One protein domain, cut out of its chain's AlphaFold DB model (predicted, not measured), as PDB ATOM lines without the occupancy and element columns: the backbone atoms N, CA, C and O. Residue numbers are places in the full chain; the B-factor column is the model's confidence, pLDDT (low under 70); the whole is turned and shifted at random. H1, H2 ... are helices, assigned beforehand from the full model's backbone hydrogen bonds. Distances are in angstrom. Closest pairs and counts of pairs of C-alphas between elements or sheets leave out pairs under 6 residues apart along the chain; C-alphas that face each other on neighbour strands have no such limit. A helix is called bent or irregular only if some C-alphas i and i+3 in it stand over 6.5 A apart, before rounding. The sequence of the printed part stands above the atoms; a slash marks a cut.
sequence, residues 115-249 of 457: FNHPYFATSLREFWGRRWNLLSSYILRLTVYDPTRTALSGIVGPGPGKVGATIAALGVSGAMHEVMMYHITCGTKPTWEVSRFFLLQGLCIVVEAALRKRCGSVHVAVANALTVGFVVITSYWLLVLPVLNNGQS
ATOM      1  N   PHE A 115     -34.090  29.535 -35.844       85.25
ATOM      2  CA  PHE A 115     -33.303  29.826 -37.033       85.25
ATOM      3  C   PHE A 115     -32.695  28.548 -37.596       85.25
ATOM      4  O   PHE A 115     -32.388  27.614 -36.865       85.25
ATOM      5  N   ASN A 116     -32.510  28.523 -38.912       86.50
ATOM      6  CA  ASN A 116     -31.789  27.463 -39.605       86.50
ATOM      7  C   ASN A 116     -30.843  28.087 -40.634       86.50
ATOM      8  O   ASN A 116     -31.190  28.248 -41.804       86.50
ATOM      9  N   HIS A 117     -29.664  28.499 -40.164       85.56
ATOM     10  CA  HIS A 117     -28.612  29.133 -40.967       85.56
ATOM     11  C   HIS A 117     -29.154  30.118 -42.033       85.56
ATOM     12  O   HIS A 117     -29.027  29.862 -43.236       85.56
ATOM     13  N   PRO A 118     -29.776  31.243 -41.623       83.31
ATOM     14  CA  PRO A 118     -30.439  32.190 -42.531       83.31
ATOM     15  C   PRO A 118     -29.510  32.783 -43.591       83.31
ATOM     16  O   PRO A 118     -29.938  33.040 -44.713       83.31
ATOM     17  N   TYR A 119     -28.221  32.901 -43.277       85.00
ATOM     18  CA  TYR A 119     -27.193  33.394 -44.193       85.00
ATOM     19  C   TYR A 119     -26.932  32.477 -45.394       85.00
ATOM     20  O   TYR A 119     -26.274  32.907 -46.332       85.00
ATOM     21  N   PHE A 120     -27.432  31.237 -45.390       87.12
ATOM     22  CA  PHE A 120     -27.332  30.309 -46.522       87.12
ATOM     23  C   PHE A 120     -28.576  30.296 -47.418       87.12
ATOM     24  O   PHE A 120     -28.659  29.485 -48.335       87.12
ATOM     25  N   ALA A 121     -29.543  31.192 -47.195       88.31
ATOM     26  CA  ALA A 121     -30.706  31.296 -48.068       88.31
ATOM     27  C   ALA A 121     -30.295  31.662 -49.501       88.31
ATOM     28  O   ALA A 121     -29.514  32.589 -49.703       88.31
ATOM     29  N   THR A 122     -30.833  30.953 -50.490       89.56
ATOM     30  CA  THR A 122     -30.616  31.233 -51.923       89.56
ATOM     31  C   THR A 122     -31.813  31.922 -52.574       89.56
ATOM     32  O   THR A 122     -31.766  32.280 -53.750       89.56
ATOM     33  N   SER A 123     -32.915  32.046 -51.836       93.62
ATOM     34  CA  SER A 123     -34.129  32.728 -52.270       93.62
ATOM     35  C   SER A 123     -34.831  33.403 -51.101       93.62
ATOM     36  O   SER A 123     -34.700  32.960 -49.953       93.62
ATOM     37  N   LEU A 124     -35.628  34.436 -51.377       93.12
ATOM     38  CA  LEU A 124     -36.423  35.126 -50.355       93.12
ATOM     39  C   LEU A 124     -37.457  34.186 -49.738       93.12
ATOM     40  O   LEU A 124     -37.667  34.184 -48.523       93.12
ATOM     41  N   ARG A 125     -38.055  33.321 -50.564       92.81
ATOM     42  CA  ARG A 125     -38.973  32.282 -50.086       92.81
ATOM     43  C   ARG A 125     -38.298  31.343 -49.085       92.81
ATOM     44  O   ARG A 125     -38.914  30.957 -48.092       92.81
ATOM     45  N   GLU A 126     -37.064  30.934 -49.365       91.75
ATOM     46  CA  GLU A 126     -36.296  30.060 -48.481       91.75
ATOM     47  C   GLU A 126     -35.886  30.783 -47.194       91.75
ATOM     48  O   GLU A 126     -36.035  30.209 -46.114       91.75
ATOM     49  N   PHE A 127     -35.446  32.040 -47.296       92.75
ATOM     50  CA  PHE A 127     -35.096  32.866 -46.144       92.75
ATOM     51  C   PHE A 127     -36.268  32.954 -45.157       92.75
ATOM     52  O   PHE A 127     -36.163  32.453 -44.039       92.75
ATOM     53  N   TRP A 128     -37.412  33.490 -45.591       93.25
ATOM     54  CA  TRP A 128     -38.564  33.737 -44.717       93.25
ATOM     55  C   TRP A 128     -39.321  32.464 -44.320       93.25
ATOM     56  O   TRP A 128     -39.855  32.369 -43.218       93.25
ATOM     57  N   GLY A 129     -39.390  31.467 -45.204       89.38
ATOM     58  CA  GLY A 129     -40.207  30.274 -44.971       89.38
ATOM     59  C   GLY A 129     -39.491  29.130 -44.256       89.38
ATOM     60  O   GLY A 129     -40.160  28.284 -43.661       89.38
ATOM     61  N   ARG A 130     -38.157  29.044 -44.360       89.94
ATOM     62  CA  ARG A 130     -37.397  27.846 -43.952       89.94
ATOM     63  C   ARG A 130     -36.156  28.107 -43.119       89.94
ATOM     64  O   ARG A 130     -35.590  27.141 -42.607       89.94
ATOM     65  N   ARG A 131     -35.724  29.361 -42.975       90.38
ATOM     66  CA  ARG A 131     -34.464  29.671 -42.286       90.38
ATOM     67  C   ARG A 131     -34.562  30.769 -41.235       90.38
ATOM     68  O   ARG A 131     -33.828  30.717 -40.250       90.38
ATOM     69  N   TRP A 132     -35.459  31.729 -41.424       88.94
ATOM     70  CA  TRP A 132     -35.697  32.835 -40.506       88.94
ATOM     71  C   TRP A 132     -36.966  32.610 -39.685       88.94
ATOM     72  O   TRP A 132     -38.027  32.369 -40.254       88.94
ATOM     73  N   ASN A 133     -36.849  32.715 -38.360       91.00
ATOM     74  CA  ASN A 133     -37.948  32.652 -37.392       91.00
ATOM     75  C   ASN A 133     -39.011  31.578 -37.711       91.00
ATOM     76  O   ASN A 133     -40.178  31.876 -37.980       91.00
ATOM     77  N   LEU A 134     -38.603  30.305 -37.671       90.62
ATOM     78  CA  LEU A 134     -39.459  29.183 -38.083       90.62
ATOM     79  C   LEU A 134     -40.709  29.040 -37.218       90.62
ATOM     80  O   LEU A 134     -41.724  28.542 -37.701       90.62
ATOM     81  N   LEU A 135     -40.659  29.496 -35.964       90.38
ATOM     82  CA  LEU A 135     -41.830  29.549 -35.097       90.38
ATOM     83  C   LEU A 135     -42.894  30.493 -35.665       90.38
ATOM     84  O   LEU A 135     -44.049  30.093 -35.814       90.38
ATOM     85  N   SER A 136     -42.509  31.727 -36.002       91.69
ATOM     86  CA  SER A 136     -43.434  32.712 -36.572       91.69
ATOM     87  C   SER A 136     -43.967  32.242 -37.921       91.69
ATOM     88  O   SER A 136     -45.177  32.273 -38.146       91.69
ATOM     89  N   SER A 137     -43.095  31.717 -38.784       93.25
ATOM     90  CA  SER A 137     -43.490  31.184 -40.092       93.25
ATOM     91  C   SER A 137     -44.437  29.988 -39.970       93.25
ATOM     92  O   SER A 137     -45.407  29.892 -40.721       93.25
ATOM     93  N   TYR A 138     -44.227  29.102 -38.992       93.06
ATOM     94  CA  TYR A 138     -45.134  27.989 -38.705       93.06
ATOM     95  C   TYR A 138     -46.512  28.464 -38.230       93.06
ATOM     96  O   TYR A 138     -47.536  27.994 -38.732       93.06
ATOM     97  N   ILE A 139     -46.545  29.411 -37.293       93.31
ATOM     98  CA  ILE A 139     -47.792  29.949 -36.748       93.31
ATOM     99  C   ILE A 139     -48.581  30.692 -37.831       93.31
ATOM    100  O   ILE A 139     -49.773  30.432 -37.996       93.31
ATOM    101  N   LEU A 140     -47.927  31.558 -38.612       94.94
ATOM    102  CA  LEU A 140     -48.545  32.276 -39.735       94.94
ATOM    103  C   LEU A 140     -49.032  31.326 -40.826       94.94
ATOM    104  O   LEU A 140     -50.072  31.577 -41.438       94.94
ATOM    105  N   ARG A 141     -48.323  30.210 -41.049       94.94
ATOM    106  CA  ARG A 141     -48.766  29.193 -42.003       94.94
ATOM    107  C   ARG A 141     -50.133  28.633 -41.613       94.94
ATOM    108  O   ARG A 141     -51.050  28.638 -42.428       94.94
ATOM    109  N   LEU A 142     -50.274  28.204 -40.359       94.25
ATOM    110  CA  LEU A 142     -51.503  27.578 -39.872       94.25
ATOM    111  C   LEU A 142     -52.657  28.569 -39.672       94.25
ATOM    112  O   LEU A 142     -53.815  28.194 -39.853       94.25
ATOM    113  N   THR A 143     -52.356  29.805 -39.266       94.12
ATOM    114  CA  THR A 143     -53.374  30.825 -38.957       94.12
ATOM    115  C   THR A 143     -53.844  31.597 -40.179       94.12
ATOM    116  O   THR A 143     -55.031  31.890 -40.280       94.12
ATOM    117  N   VAL A 144     -52.935  31.930 -41.100       95.88
ATOM    118  CA  VAL A 144     -53.220  32.847 -42.210       95.88
ATOM    119  C   VAL A 144     -53.040  32.154 -43.551       95.88
ATOM    120  O   VAL A 144     -53.976  32.131 -44.347       95.88
ATOM    121  N   TYR A 145     -51.871  31.564 -43.813       95.50
ATOM    122  CA  TYR A 145     -51.539  31.067 -45.152       95.50
ATOM    123  C   TYR A 145     -52.457  29.927 -45.611       95.50
ATOM    124  O   TYR A 145     -53.062  30.038 -46.674       95.50
ATOM    125  N   ASP A 146     -52.582  28.844 -44.840       94.81
ATOM    126  CA  ASP A 146     -53.348  27.661 -45.255       94.81
ATOM    127  C   ASP A 146     -54.854  27.964 -45.409       94.81
ATOM    128  O   ASP A 146     -55.421  27.609 -46.452       94.81
ATOM    129  N   PRO A 147     -55.517  28.664 -44.459       93.81
ATOM    130  CA  PRO A 147     -56.914  29.065 -44.621       93.81
ATOM    131  C   PRO A 147     -57.122  30.002 -45.815       93.81
ATOM    132  O   PRO A 147     -58.013  29.764 -46.631       93.81
ATOM    133  N   THR A 148     -56.265  31.019 -45.969       94.81
ATOM    134  CA  THR A 148     -56.372  31.995 -47.068       94.81
ATOM    135  C   THR A 148     -56.144  31.325 -48.413       94.81
ATOM    136  O   THR A 148     -56.893  31.556 -49.357       94.81
ATOM    137  N   ARG A 149     -55.143  30.444 -48.509       95.12
ATOM    138  CA  ARG A 149     -54.864  29.688 -49.730       95.12
ATOM    139  C   ARG A 149     -56.057  28.831 -50.118       95.12
ATOM    140  O   ARG A 149     -56.395  28.812 -51.293       95.12
ATOM    141  N   THR A 150     -56.663  28.128 -49.164       94.06
ATOM    142  CA  THR A 150     -57.807  27.244 -49.433       94.06
ATOM    143  C   THR A 150     -58.998  28.056 -49.935       94.06
ATOM    144  O   THR A 150     -59.522  27.759 -51.008       94.06
ATOM    145  N   ALA A 151     -59.346  29.138 -49.230       93.00
ATOM    146  CA  ALA A 151     -60.437  30.031 -49.614       93.00
ATOM    147  C   ALA A 151     -60.209  30.658 -50.998       93.00
ATOM    148  O   ALA A 151     -61.060  30.555 -51.876       93.00
ATOM    149  N   LEU A 152     -59.029  31.241 -51.232       93.69
ATOM    150  CA  LEU A 152     -58.710  31.875 -52.510       93.69
ATOM    151  C   LEU A 152     -58.575  30.862 -53.647       93.69
ATOM    152  O   LEU A 152     -58.955  31.166 -54.771       93.69
ATOM    153  N   SER A 153     -58.065  29.655 -53.385       91.56
ATOM    154  CA  SER A 153     -57.931  28.640 -54.433       91.56
ATOM    155  C   SER A 153     -59.274  28.193 -55.003       91.56
ATOM    156  O   SER A 153     -59.326  27.873 -56.187       91.56
ATOM    157  N   GLY A 154     -60.343  28.233 -54.198       89.56
ATOM    158  CA  GLY A 154     -61.705  27.960 -54.658       89.56
ATOM    159  C   GLY A 154     -62.313  29.080 -55.506       89.56
ATOM    160  O   GLY A 154     -63.235  28.813 -56.264       89.56
ATOM    161  N   ILE A 155     -61.796  30.313 -55.412       92.00
ATOM    162  CA  ILE A 155     -62.350  31.493 -56.101       92.00
ATOM    163  C   ILE A 155     -61.533  31.841 -57.352       92.00
ATOM    164  O   ILE A 155     -62.083  31.998 -58.435       92.00
ATOM    165  N   VAL A 156     -60.209  31.971 -57.208       92.00
ATOM    166  CA  VAL A 156     -59.296  32.489 -58.250       92.00
ATOM    167  C   VAL A 156     -58.316  31.436 -58.785       92.00
ATOM    168  O   VAL A 156     -57.433  31.741 -59.587       92.00
ATOM    169  N   GLY A 157     -58.431  30.190 -58.322       91.44
ATOM    170  CA  GLY A 157     -57.573  29.079 -58.723       91.44
ATOM    171  C   GLY A 157     -56.287  28.912 -57.888       91.44
ATOM    172  O   GLY A 157     -55.883  29.783 -57.108       91.44
ATOM    173  N   PRO A 158     -55.593  27.767 -58.037       88.00
ATOM    174  CA  PRO A 158     -54.532  27.333 -57.122       88.00
ATOM    175  C   PRO A 158     -53.233  28.146 -57.208       88.00
ATOM    176  O   PRO A 158     -52.462  28.164 -56.246       88.00
ATOM    177  N   GLY A 159     -52.952  28.788 -58.345       88.00
ATOM    178  CA  GLY A 159     -51.767  29.629 -58.543       88.00
ATOM    179  C   GLY A 159     -51.913  30.992 -57.856       88.00
ATOM    180  O   GLY A 159     -51.198  31.246 -56.882       88.00
ATOM    181  N   PRO A 160     -52.864  31.838 -58.299       89.19
ATOM    182  CA  PRO A 160     -53.144  33.131 -57.673       89.19
ATOM    183  C   PRO A 160     -53.500  33.010 -56.186       89.19
ATOM    184  O   PRO A 160     -53.052  33.827 -55.384       89.19
ATOM    185  N   GLY A 161     -54.192  31.935 -55.780       91.81
ATOM    186  CA  GLY A 161     -54.493  31.679 -54.370       91.81
ATOM    187  C   GLY A 161     -53.250  31.501 -53.487       91.81
ATOM    188  O   GLY A 161     -53.232  31.976 -52.352       91.81
ATOM    189  N   LYS A 162     -52.167  30.889 -53.997       91.75
ATOM    190  CA  LYS A 162     -50.885  30.798 -53.265       91.75
ATOM    191  C   LYS A 162     -50.226  32.166 -53.101       91.75
ATOM    192  O   LYS A 162     -49.674  32.434 -52.038       91.75
ATOM    193  N   VAL A 163     -50.280  33.005 -54.137       92.75
ATOM    194  CA  VAL A 163     -49.723  34.365 -54.119       92.75
ATOM    195  C   VAL A 163     -50.475  35.232 -53.113       92.75
ATOM    196  O   VAL A 163     -49.852  35.811 -52.225       92.75
ATOM    197  N   GLY A 164     -51.809  35.244 -53.190       93.94
ATOM    198  CA  GLY A 164     -52.654  35.976 -52.246       93.94
ATOM    199  C   GLY A 164     -52.426  35.530 -50.801       93.94
ATOM    200  O   GLY A 164     -52.266  36.368 -49.918       93.94
ATOM    201  N   ALA A 165     -52.289  34.222 -50.563       94.94
ATOM    202  CA  ALA A 165     -51.975  33.695 -49.238       94.94
ATOM    203  C   ALA A 165     -50.595  34.134 -48.717       94.94
ATOM    204  O   ALA A 165     -50.457  34.424 -47.529       94.94
ATOM    205  N   THR A 166     -49.571  34.203 -49.577       93.62
ATOM    206  CA  THR A 166     -48.240  34.706 -49.195       93.62
ATOM    207  C   THR A 166     -48.288  36.187 -48.823       93.62
ATOM    208  O   THR A 166     -47.747  36.559 -47.781       93.62
ATOM    209  N   ILE A 167     -48.959  37.016 -49.629       94.56
ATOM    210  CA  ILE A 167     -49.110  38.452 -49.352       94.56
ATOM    211  C   ILE A 167     -49.893  38.662 -48.052       94.56
ATOM    212  O   ILE A 167     -49.458  39.433 -47.201       94.56
ATOM    213  N   ALA A 168     -50.991  37.927 -47.846       95.94
ATOM    214  CA  ALA A 168     -51.782  37.998 -46.620       95.94
ATOM    215  C   ALA A 168     -50.969  37.601 -45.376       95.94
ATOM    216  O   ALA A 168     -50.983  38.317 -44.377       95.94
ATOM    217  N   ALA A 169     -50.217  36.494 -45.436       95.81
ATOM    218  CA  ALA A 169     -49.394  36.039 -44.315       95.81
ATOM    219  C   ALA A 169     -48.314  37.065 -43.931       95.81
ATOM    220  O   ALA A 169     -48.106  37.325 -42.744       95.81
ATOM    221  N   LEU A 170     -47.660  37.683 -44.918       94.75
ATOM    222  CA  LEU A 170     -46.663  38.725 -44.664       94.75
ATOM    223  C   LEU A 170     -47.291  40.053 -44.238       94.75
ATOM    224  O   LEU A 170     -46.722  40.727 -43.387       94.75
ATOM    225  N   GLY A 171     -48.483  40.393 -44.730       95.75
ATOM    226  CA  GLY A 171     -49.244  41.551 -44.260       95.75
ATOM    227  C   GLY A 171     -49.622  41.435 -42.782       95.75
ATOM    228  O   GLY A 171     -49.354  42.350 -42.006       95.75
ATOM    229  N   VAL A 172     -50.154  40.280 -42.362       96.25
ATOM    230  CA  VAL A 172     -50.443  40.010 -40.940       96.25
ATOM    231  C   VAL A 172     -49.157  40.028 -40.115       96.25
ATOM    232  O   VAL A 172     -49.140  40.600 -39.027       96.25
ATOM    233  N   SER A 173     -48.058  39.463 -40.630       94.69
ATOM    234  CA  SER A 173     -46.758  39.546 -39.958       94.69
ATOM    235  C   SER A 173     -46.291  40.993 -39.781       94.69
ATOM    236  O   SER A 173     -45.852  41.348 -38.689       94.69
ATOM    237  N   GLY A 174     -46.427  41.834 -40.809       93.88
ATOM    238  CA  GLY A 174     -46.085  43.254 -40.755       93.88
ATOM    239  C   GLY A 174     -46.894  44.011 -39.707       93.88
ATOM    240  O   GLY A 174     -46.305  44.694 -38.875       93.88
ATOM    241  N   ALA A 175     -48.211  43.791 -39.662       94.38
ATOM    242  CA  ALA A 175     -49.075  44.380 -38.642       94.38
ATOM    243  C   ALA A 175     -48.663  43.970 -37.215       94.38
ATOM    244  O   ALA A 175     -48.654  44.803 -36.311       94.38
ATOM    245  N   MET A 176     -48.266  42.709 -37.001       93.88
ATOM    246  CA  MET A 176     -47.775  42.259 -35.690       93.88
ATOM    247  C   MET A 176     -46.446  42.909 -35.305       93.88
ATOM    248  O   MET A 176     -46.250  43.261 -34.142       93.88
ATOM    249  N   HIS A 177     -45.542  43.115 -36.265       91.19
ATOM    250  CA  HIS A 177     -44.309  43.850 -35.999       91.19
ATOM    251  C   HIS A 177     -44.575  45.334 -35.740       91.19
ATOM    252  O   HIS A 177     -43.888  45.913 -34.910       91.19
ATOM    253  N   GLU A 178     -45.586  45.937 -36.367       91.81
ATOM    254  CA  GLU A 178     -46.012  47.307 -36.061       91.81
ATOM    255  C   GLU A 178     -46.481  47.429 -34.602       91.81
ATOM    256  O   GLU A 178     -46.059  48.335 -33.886       91.81
ATOM    257  N   VAL A 179     -47.287  46.470 -34.128       92.19
ATOM    258  CA  VAL A 179     -47.706  46.387 -32.718       92.19
ATOM    259  C   VAL A 179     -46.494  46.205 -31.803       92.19
ATOM    260  O   VAL A 179     -46.358  46.915 -30.810       92.19
ATOM    261  N   MET A 180     -45.572  45.307 -32.152       89.50
ATOM    262  CA  MET A 180     -44.349  45.099 -31.376       89.50
ATOM    263  C   MET A 180     -43.491  46.371 -31.310       89.50
ATOM    264  O   MET A 180     -42.997  46.719 -30.236       89.50
ATOM    265  N   MET A 181     -43.350  47.092 -32.426       85.88
ATOM    266  CA  MET A 181     -42.640  48.368 -32.450       85.88
ATOM    267  C   MET A 181     -43.354  49.412 -31.605       85.88
ATOM    268  O   MET A 181     -42.684  50.060 -30.813       85.88
ATOM    269  N   TYR A 182     -44.684  49.508 -31.674       88.88
ATOM    270  CA  TYR A 182     -45.479  50.384 -30.808       88.88
ATOM    271  C   TYR A 182     -45.178  50.148 -29.322       88.88
ATOM    272  O   TYR A 182     -45.028  51.103 -28.556       88.88
ATOM    273  N   HIS A 183     -45.025  48.888 -28.898       88.56
ATOM    274  CA  HIS A 183     -44.585  48.590 -27.536       88.56
ATOM    275  C   HIS A 183     -43.150  49.083 -27.294       88.56
ATOM    276  O   HIS A 183     -42.931  49.849 -26.350       88.56
ATOM    277  N   ILE A 184     -42.193  48.692 -28.142       83.69
ATOM    278  CA  ILE A 184     -40.760  49.024 -28.008       83.69
ATOM    279  C   ILE A 184     -40.520  50.541 -27.963       83.69
ATOM    280  O   ILE A 184     -39.741  51.014 -27.140       83.69
ATOM    281  N   THR A 185     -41.208  51.325 -28.786       83.38
ATOM    282  CA  THR A 185     -41.021  52.779 -28.909       83.38
ATOM    283  C   THR A 185     -41.888  53.590 -27.939       83.38
ATOM    284  O   THR A 185     -42.117  54.780 -28.145       83.38
ATOM    285  N   CYS A 186     -42.378  52.974 -26.859       83.25
ATOM    286  CA  CYS A 186     -43.231  53.619 -25.852       83.25
ATOM    287  C   CYS A 186     -44.455  54.328 -26.440       83.25
ATOM    288  O   CYS A 186     -44.836  55.412 -25.995       83.25
ATOM    289  N   GLY A 187     -45.124  53.676 -27.386       82.94
ATOM    290  CA  GLY A 187     -46.445  54.087 -27.837       82.94
ATOM    291  C   GLY A 187     -46.406  55.236 -28.836       82.94
ATOM    292  O   GLY A 187     -47.348  56.027 -28.922       82.94
ATOM    293  N   THR A 188     -45.308  55.377 -29.582       81.88
ATOM    294  CA  THR A 188     -45.300  56.263 -30.752       81.88
ATOM    295  C   THR A 188     -46.327  55.777 -31.764       81.88
ATOM    296  O   THR A 188     -46.543  54.577 -31.914       81.88
ATOM    297  N   LYS A 189     -46.954  56.712 -32.481       83.06
ATOM    298  CA  LYS A 189     -47.922  56.361 -33.522       83.06
ATOM    299  C   LYS A 189     -47.269  55.430 -34.562       83.06
ATOM    300  O   LYS A 189     -46.110  55.671 -34.907       83.06
ATOM    301  N   PRO A 190     -47.987  54.402 -35.050       83.75
ATOM    302  CA  PRO A 190     -47.470  53.499 -36.073       83.75
ATOM    303  C   PRO A 190     -47.192  54.275 -37.368       83.75
ATOM    304  O   PRO A 190     -48.068  54.987 -37.865       83.75
ATOM    305  N   THR A 191     -45.970  54.169 -37.895       84.94
ATOM    306  CA  THR A 191     -45.554  54.828 -39.150       84.94
ATOM    307  C   THR A 191     -45.845  53.962 -40.371       84.94
ATOM    308  O   THR A 191     -45.787  54.450 -41.502       84.94
ATOM    309  N   TRP A 192     -46.186  52.686 -40.156       88.50
ATOM    310  CA  TRP A 192     -46.431  51.672 -41.184       88.50
ATOM    311  C   TRP A 192     -45.208  51.327 -42.043       88.50
ATOM    312  O   TRP A 192     -45.327  50.553 -42.995       88.50
ATOM    313  N   GLU A 193     -44.025  51.852 -41.728       88.44
ATOM    314  CA  GLU A 193     -42.784  51.572 -42.464       88.44
ATOM    315  C   GLU A 193     -42.388  50.098 -42.341       88.44
ATOM    316  O   GLU A 193     -42.049  49.450 -43.336       88.44
ATOM    317  N   VAL A 194     -42.559  49.532 -41.145       88.50
ATOM    318  CA  VAL A 194     -42.318  48.113 -40.874       88.50
ATOM    319  C   VAL A 194     -43.320  47.240 -41.621       88.50
ATOM    320  O   VAL A 194     -42.948  46.256 -42.260       88.50
ATOM    321  N   SER A 195     -44.596  47.619 -41.619       92.25
ATOM    322  CA  SER A 195     -45.616  46.905 -42.392       92.25
ATOM    323  C   SER A 195     -45.317  46.922 -43.900       92.25
ATOM    324  O   SER A 195     -45.429  45.888 -44.567       92.25
ATOM    325  N   ARG A 196     -44.854  48.061 -44.440       92.06
ATOM    326  CA  ARG A 196     -44.420  48.187 -45.845       92.06
ATOM    327  C   ARG A 196     -43.233  47.284 -46.164       92.06
ATOM    328  O   ARG A 196     -43.225  46.688 -47.238       92.06
ATOM    329  N   PHE A 197     -42.275  47.134 -45.250       92.38
ATOM    330  CA  PHE A 197     -41.160  46.201 -45.421       92.38
ATOM    331  C   PHE A 197     -41.645  44.767 -45.663       92.38
ATOM    332  O   PHE A 197     -41.256  44.150 -46.655       92.38
ATOM    333  N   PHE A 198     -42.533  44.241 -44.816       94.00
ATOM    334  CA  PHE A 198     -43.026  42.869 -44.978       94.00
ATOM    335  C   PHE A 198     -43.869  42.689 -46.246       94.00
ATOM    336  O   PHE A 198     -43.740  41.671 -46.930       94.00
ATOM    337  N   LEU A 199     -44.688  43.682 -46.605       93.50
ATOM    338  CA  LEU A 199     -45.443  43.657 -47.861       93.50
ATOM    339  C   LEU A 199     -44.519  43.679 -49.086       93.50
ATOM    340  O   LEU A 199     -44.729  42.900 -50.019       93.50
ATOM    341  N   LEU A 200     -43.467  44.503 -49.061       93.62
ATOM    342  CA  LEU A 200     -42.449  44.544 -50.109       93.62
ATOM    343  C   LEU A 200     -41.748  43.188 -50.240       93.62
ATOM    344  O   LEU A 200     -41.648  42.664 -51.345       93.62
ATOM    345  N   GLN A 201     -41.337  42.573 -49.127       93.69
ATOM    346  CA  GLN A 201     -40.755  41.225 -49.126       93.69
ATOM    347  C   GLN A 201     -41.712  40.194 -49.743       93.69
ATOM    348  O   GLN A 201     -41.288  39.346 -50.530       93.69
ATOM    349  N   GLY A 202     -43.013  40.291 -49.451       93.25
ATOM    350  CA  GLY A 202     -44.034  39.420 -50.037       93.25
ATOM    351  C   GLY A 202     -44.168  39.579 -51.541       93.25
ATOM    352  O   GLY A 202     -44.200  38.577 -52.257       93.25
ATOM    353  N   LEU A 203     -44.166  40.817 -52.031       93.75
ATOM    354  CA  LEU A 203     -44.154  41.097 -53.462       93.75
ATOM    355  C   LEU A 203     -42.870  40.573 -54.120       93.75
ATOM    356  O   LEU A 203     -42.931  39.905 -55.153       93.75
ATOM    357  N   CYS A 204     -41.713  40.800 -53.500       94.12
ATOM    358  CA  CYS A 204     -40.426  40.339 -54.012       94.12
ATOM    359  C   CYS A 204     -40.332  38.810 -54.083       94.12
ATOM    360  O   CYS A 204     -39.754  38.302 -55.038       94.12
ATOM    361  N   ILE A 205     -40.948  38.060 -53.161       93.75
ATOM    362  CA  ILE A 205     -41.049  36.590 -53.256       93.75
ATOM    363  C   ILE A 205     -41.821  36.161 -54.515       93.75
ATOM    364  O   ILE A 205     -41.454  35.186 -55.174       93.75
ATOM    365  N   VAL A 206     -42.891  36.879 -54.862       92.00
ATOM    366  CA  VAL A 206     -43.711  36.582 -56.048       92.00
ATOM    367  C   VAL A 206     -42.940  36.903 -57.325       92.00
ATOM    368  O   VAL A 206     -42.895  36.082 -58.244       92.00
ATOM    369  N   VAL A 207     -42.286  38.066 -57.362       92.19
ATOM    370  CA  VAL A 207     -41.436  38.487 -58.483       92.19
ATOM    371  C   VAL A 207     -40.260  37.526 -58.662       92.19
ATOM    372  O   VAL A 207     -40.011  37.076 -59.776       92.19
ATOM    373  N   GLU A 208     -39.585  37.132 -57.581       93.00
ATOM    374  CA  GLU A 208     -38.498  36.148 -57.603       93.00
ATOM    375  C   GLU A 208     -38.962  34.809 -58.192       93.00
ATOM    376  O   GLU A 208     -38.271  34.228 -59.031       93.00
ATOM    377  N   ALA A 209     -40.144  34.326 -57.800       89.06
ATOM    378  CA  ALA A 209     -40.706  33.095 -58.348       89.06
ATOM    379  C   ALA A 209     -40.986  33.207 -59.860       89.06
ATOM    380  O   ALA A 209     -40.731  32.256 -60.603       89.06
ATOM    381  N   ALA A 210     -41.468  34.363 -60.328       88.81
ATOM    382  CA  ALA A 210     -41.698  34.620 -61.747       88.81
ATOM    383  C   ALA A 210     -40.384  34.734 -62.542       88.81
ATOM    384  O   ALA A 210     -40.271  34.152 -63.622       88.81
ATOM    385  N   LEU A 211     -39.378  35.425 -61.996       89.44
ATOM    386  CA  LEU A 211     -38.054  35.565 -62.606       89.44
ATOM    387  C   LEU A 211     -37.341  34.219 -62.713       89.44
ATOM    388  O   LEU A 211     -36.829  33.896 -63.776       89.44
ATOM    389  N   ARG A 212     -37.376  33.387 -61.667       87.12
ATOM    390  CA  ARG A 212     -36.795  32.033 -61.709       87.12
ATOM    391  C   ARG A 212     -37.455  31.144 -62.760       87.12
ATOM    392  O   ARG A 212     -36.777  30.328 -63.375       87.12
ATOM    393  N   LYS A 213     -38.757  31.321 -63.002       86.56
ATOM    394  CA  LYS A 213     -39.469  30.603 -64.069       86.56
ATOM    395  C   LYS A 213     -39.020  31.042 -65.471       86.56
ATOM    396  O   LYS A 213     -39.100  30.237 -66.390       86.56
ATOM    397  N   ARG A 214     -38.571  32.294 -65.642       87.25
ATOM    398  CA  ARG A 214     -38.144  32.861 -66.936       87.25
ATOM    399  C   ARG A 214     -36.641  32.729 -67.204       87.25
ATOM    400  O   ARG A 214     -36.263  32.408 -68.318       87.25
ATOM    401  N   CYS A 215     -35.802  32.985 -66.202       79.38
ATOM    402  CA  CYS A 215     -34.350  33.133 -66.350       79.38
ATOM    403  C   CYS A 215     -33.547  31.876 -65.964       79.38
ATOM    404  O   CYS A 215     -32.323  31.893 -66.052       79.38
ATOM    405  N   GLY A 216     -34.204  30.797 -65.525       80.50
ATOM    406  CA  GLY A 216     -33.536  29.549 -65.148       80.50
ATOM    407  C   GLY A 216     -32.773  29.619 -63.818       80.50
ATOM    408  O   GLY A 216     -33.023  30.473 -62.961       80.50
ATOM    409  N   SER A 217     -31.871  28.659 -63.602       79.00
ATOM    410  CA  SER A 217     -31.089  28.533 -62.367       79.00
ATOM    411  C   SER A 217     -29.912  29.509 -62.331       79.00
ATOM    412  O   SER A 217     -29.041  29.475 -63.193       79.00
ATOM    413  N   VAL A 218     -29.845  30.328 -61.283       84.62
ATOM    414  CA  VAL A 218     -28.696  31.197 -60.985       84.62
ATOM    415  C   VAL A 218     -27.689  30.434 -60.121       84.62
ATOM    416  O   VAL A 218     -28.085  29.638 -59.269       84.62
ATOM    417  N   HIS A 219     -26.390  30.704 -60.295       89.12
ATOM    418  CA  HIS A 219     -25.344  30.124 -59.451       89.12
ATOM    419  C   HIS A 219     -25.618  30.383 -57.958       89.12
ATOM    420  O   HIS A 219     -25.892  31.517 -57.550       89.12
ATOM    421  N   VAL A 220     -25.492  29.342 -57.129       87.00
ATOM    422  CA  VAL A 220     -25.892  29.335 -55.708       87.00
ATOM    423  C   VAL A 220     -25.268  30.486 -54.919       87.00
ATOM    424  O   VAL A 220     -25.964  31.174 -54.176       87.00
ATOM    425  N   ALA A 221     -23.973  30.751 -55.117       85.81
ATOM    426  CA  ALA A 221     -23.276  31.827 -54.410       85.81
ATOM    427  C   ALA A 221     -23.788  33.230 -54.784       85.81
ATOM    428  O   ALA A 221     -23.829  34.117 -53.930       85.81
ATOM    429  N   VAL A 222     -24.190  33.428 -56.044       88.00
ATOM    430  CA  VAL A 222     -24.732  34.706 -56.527       88.00
ATOM    431  C   VAL A 222     -26.141  34.895 -55.978       88.00
ATOM    432  O   VAL A 222     -26.433  35.937 -55.397       88.00
ATOM    433  N   ALA A 223     -26.982  33.863 -56.074       87.44
ATOM    434  CA  ALA A 223     -28.333  33.880 -55.521       87.44
ATOM    435  C   ALA A 223     -28.316  34.153 -54.009       87.44
ATOM    436  O   ALA A 223     -29.037  35.020 -53.527       87.44
ATOM    437  N   ASN A 224     -27.421  33.489 -53.277       89.12
ATOM    438  CA  ASN A 224     -27.235  33.713 -51.851       89.12
ATOM    439  C   ASN A 224     -26.839  35.158 -51.519       89.12
ATOM    440  O   ASN A 224     -27.472  35.792 -50.673       89.12
ATOM    441  N   ALA A 225     -25.827  35.695 -52.205       87.62
ATOM    442  CA  ALA A 225     -25.374  37.064 -51.984       87.62
ATOM    443  C   ALA A 225     -26.477  38.090 -52.289       87.62
ATOM    444  O   ALA A 225     -26.652  39.033 -51.519       87.62
ATOM    445  N   LEU A 226     -27.243  37.886 -53.368       89.19
ATOM    446  CA  LEU A 226     -28.365  38.752 -53.737       89.19
ATOM    447  C   LEU A 226     -29.496  38.681 -52.707       89.19
ATOM    448  O   LEU A 226     -29.954  39.722 -52.248       89.19
ATOM    449  N   THR A 227     -29.922  37.479 -52.303       90.31
ATOM    450  CA  THR A 227     -30.997  37.296 -51.318       90.31
ATOM    451  C   THR A 227     -30.627  37.909 -49.970       90.31
ATOM    452  O   THR A 227     -31.378  38.730 -49.443       90.31
ATOM    453  N   VAL A 228     -29.474  37.537 -49.406       87.62
ATOM    454  CA  VAL A 228     -29.061  38.018 -48.080       87.62
ATOM    455  C   VAL A 228     -28.764  39.515 -48.123       87.62
ATOM    456  O   VAL A 228     -29.215  40.243 -47.241       87.62
ATOM    457  N   GLY A 229     -28.072  39.993 -49.162       87.69
ATOM    458  CA  GLY A 229     -27.788  41.416 -49.344       87.69
ATOM    459  C   GLY A 229     -29.066  42.248 -49.439       87.69
ATOM    460  O   GLY A 229     -29.212  43.227 -48.708       87.69
ATOM    461  N   PHE A 230     -30.029  41.821 -50.261       91.81
ATOM    462  CA  PHE A 230     -31.321  42.491 -50.394       91.81
ATOM    463  C   PHE A 230     -32.070  42.565 -49.060       91.81
ATOM    464  O   PHE A 230     -32.533  43.641 -48.677       91.81
ATOM    465  N   VAL A 231     -32.164  41.451 -48.324       90.06
ATOM    466  CA  VAL A 231     -32.845  41.423 -47.020       90.06
ATOM    467  C   VAL A 231     -32.150  42.340 -46.018       90.06
ATOM    468  O   VAL A 231     -32.829  43.130 -45.371       90.06
ATOM    469  N   VAL A 232     -30.822  42.282 -45.898       86.62
ATOM    470  CA  VAL A 232     -30.072  43.113 -44.938       86.62
ATOM    471  C   VAL A 232     -30.238  44.601 -45.248       86.62
ATOM    472  O   VAL A 232     -30.546  45.376 -44.344       86.62
ATOM    473  N   ILE A 233     -30.096  44.999 -46.517       87.56
ATOM    474  CA  ILE A 233     -30.233  46.400 -46.934       87.56
ATOM    475  C   ILE A 233     -31.657  46.892 -46.660       87.56
ATOM    476  O   ILE A 233     -31.846  47.900 -45.983       87.56
ATOM    477  N   THR A 234     -32.671  46.172 -47.137       89.88
ATOM    478  CA  THR A 234     -34.071  46.588 -46.952       89.88
ATOM    479  C   THR A 234     -34.494  46.594 -45.480       89.88
ATOM    480  O   THR A 234     -35.230  47.491 -45.071       89.88
ATOM    481  N   SER A 235     -33.999  45.652 -44.669       86.75
ATOM    482  CA  SER A 235     -34.271  45.609 -43.223       86.75
ATOM    483  C   SER A 235     -33.622  46.786 -42.497       86.75
ATOM    484  O   SER A 235     -34.250  47.394 -41.636       86.75
ATOM    485  N   TYR A 236     -32.397  47.170 -42.860       83.06
ATOM    486  CA  TYR A 236     -31.754  48.342 -42.269       83.06
ATOM    487  C   TYR A 236     -32.592  49.613 -42.492       83.06
ATOM    488  O   TYR A 236     -32.909  50.334 -41.548       83.06
ATOM    489  N   TRP A 237     -33.038  49.843 -43.727       83.81
ATOM    490  CA  TRP A 237     -33.775  51.058 -44.073       83.81
ATOM    491  C   TRP A 237     -35.198  51.112 -43.514       83.81
ATOM    492  O   TRP A 237     -35.613  52.156 -43.023       83.81
ATOM    493  N   LEU A 238     -35.952  50.013 -43.591       84.75
ATOM    494  CA  LEU A 238     -37.392  50.026 -43.296       84.75
ATOM    495  C   LEU A 238     -37.767  49.393 -41.949       84.75
ATOM    496  O   LEU A 238     -38.907  49.527 -41.513       84.75
ATOM    497  N   LEU A 239     -36.833  48.701 -41.292       80.69
ATOM    498  CA  LEU A 239     -37.045  48.108 -39.968       80.69
ATOM    499  C   LEU A 239     -36.219  48.824 -38.895       80.69
ATOM    500  O   LEU A 239     -36.745  49.140 -37.834       80.69
ATOM    501  N   VAL A 240     -34.932  49.076 -39.155       77.50
ATOM    502  CA  VAL A 240     -34.005  49.603 -38.139       77.50
ATOM    503  C   VAL A 240     -34.099  51.110 -37.998       77.50
ATOM    504  O   VAL A 240     -34.364  51.587 -36.896       77.50
ATOM    505  N   LEU A 241     -33.906  51.864 -39.084       81.38
ATOM    506  CA  LEU A 241     -33.897  53.330 -39.018       81.38
ATOM    507  C   LEU A 241     -35.165  53.915 -38.367       81.38
ATOM    508  O   LEU A 241     -35.019  54.776 -37.496       81.38
ATOM    509  N   PRO A 242     -36.387  53.428 -38.667       77.81
ATOM    510  CA  PRO A 242     -37.595  53.888 -37.983       77.81
ATOM    511  C   PRO A 242     -37.553  53.704 -36.465       77.81
ATOM    512  O   PRO A 242     -37.998  54.575 -35.717       77.81
ATOM    513  N   VAL A 243     -37.008  52.581 -35.994       72.31
ATOM    514  CA  VAL A 243     -36.909  52.267 -34.561       72.31
ATOM    515  C   VAL A 243     -35.874  53.154 -33.884       72.31
ATOM    516  O   VAL A 243     -36.133  53.654 -32.789       72.31
ATOM    517  N   LEU A 244     -34.732  53.383 -34.536       71.75
ATOM    518  CA  LEU A 244     -33.673  54.251 -34.021       71.75
ATOM    519  C   LEU A 244     -34.164  55.696 -33.884       71.75
ATOM    520  O   LEU A 244     -34.114  56.266 -32.793       71.75
ATOM    521  N   ASN A 245     -34.734  56.242 -34.960       73.38
ATOM    522  CA  ASN A 245     -35.180  57.633 -35.013       73.38
ATOM    523  C   ASN A 245     -36.308  57.913 -34.005       73.38
ATOM    524  O   ASN A 245     -36.270  58.904 -33.274       73.38
ATOM    525  N   ASN A 246     -37.300  57.020 -33.914       68.00
ATOM    526  CA  ASN A 246     -38.455  57.231 -33.038       68.00
ATOM    527  C   ASN A 246     -38.173  56.843 -31.577       68.00
ATOM    528  O   ASN A 246     -38.593  57.555 -30.662       68.00
ATOM    529  N   GLY A 247     -37.436  55.754 -31.335       61.22
ATOM    530  CA  GLY A 247     -37.148  55.246 -29.988       61.22
ATOM    531  C   GLY A 247     -36.223  56.154 -29.170       61.22
ATOM    532  O   GLY A 247     -36.365  56.248 -27.945       61.22
ATOM    533  N   GLN A 248     -35.311  56.871 -29.830       61.03
ATOM    534  CA  GLN A 248     -34.390  57.799 -29.170       61.03
ATOM    535  C   GLN A 248     -35.108  59.035 -28.602       61.03
ATOM    536  O   GLN A 248     -34.736  59.514 -27.531       61.03
ATOM    537  N   SER A 249     -36.175  59.492 -29.267       58.69
ATOM    538  CA  SER A 249     -36.875  60.740 -28.937       58.69
ATOM    539  C   SER A 249     -37.770  60.681 -27.687       58.69
ATOM    540  O   SER A 249     -37.895  61.684 -26.990       58.69
TER     541      SER A 249
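What this domain is: This is residues 115 to 249 of the 457 residues of the protein "Putative long-chain-alcohol O-fatty-acyltransferase 5" of Senna tora (UniProt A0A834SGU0). Three long helices, H3, H4 and H5, form an up-and-down bundle; short H1 crosses H4, and bent H2 leads from H1 to H3, its arm H2b packing on residues 158 to 168 of H3. The 135 printed residues hold five named helices, H1 to H5, and no named strand: all helix. The whole is compact, radius of gyration of the C-alphas 15.8 A, spanning 47 by 38 by 23 A.

How they stand to each other: H2, residues 134 to 156, is one helix by its hydrogen bonds but bent, C-alphas 143 and 146 being 7.0 A apart; its arms H2a, 134 to 143, and H2b, 146 to 156, stand at a steep tilt of 50 degrees. H3, residues 158 to 184, and H4, residues 193 to 215, form a hairpin at a shallow tilt of 28 degrees, closest at the C-alphas of Gly 174 and Ser 195, 4.0 A. Every O i to N i+4 pair is within hydrogen-bond range in H2a and H4, among others.

Where its parts are: H1, residues 124 to 131, begins at C-alpha (-36.423, 35.126, -50.355). H5, residues 220 to 249, 42.7 A long, ends at (-36.875, 60.740, -28.937).

The domain as a whole: The printed part has no cut and no long link; residues 246 to 249 are under pLDDT 70.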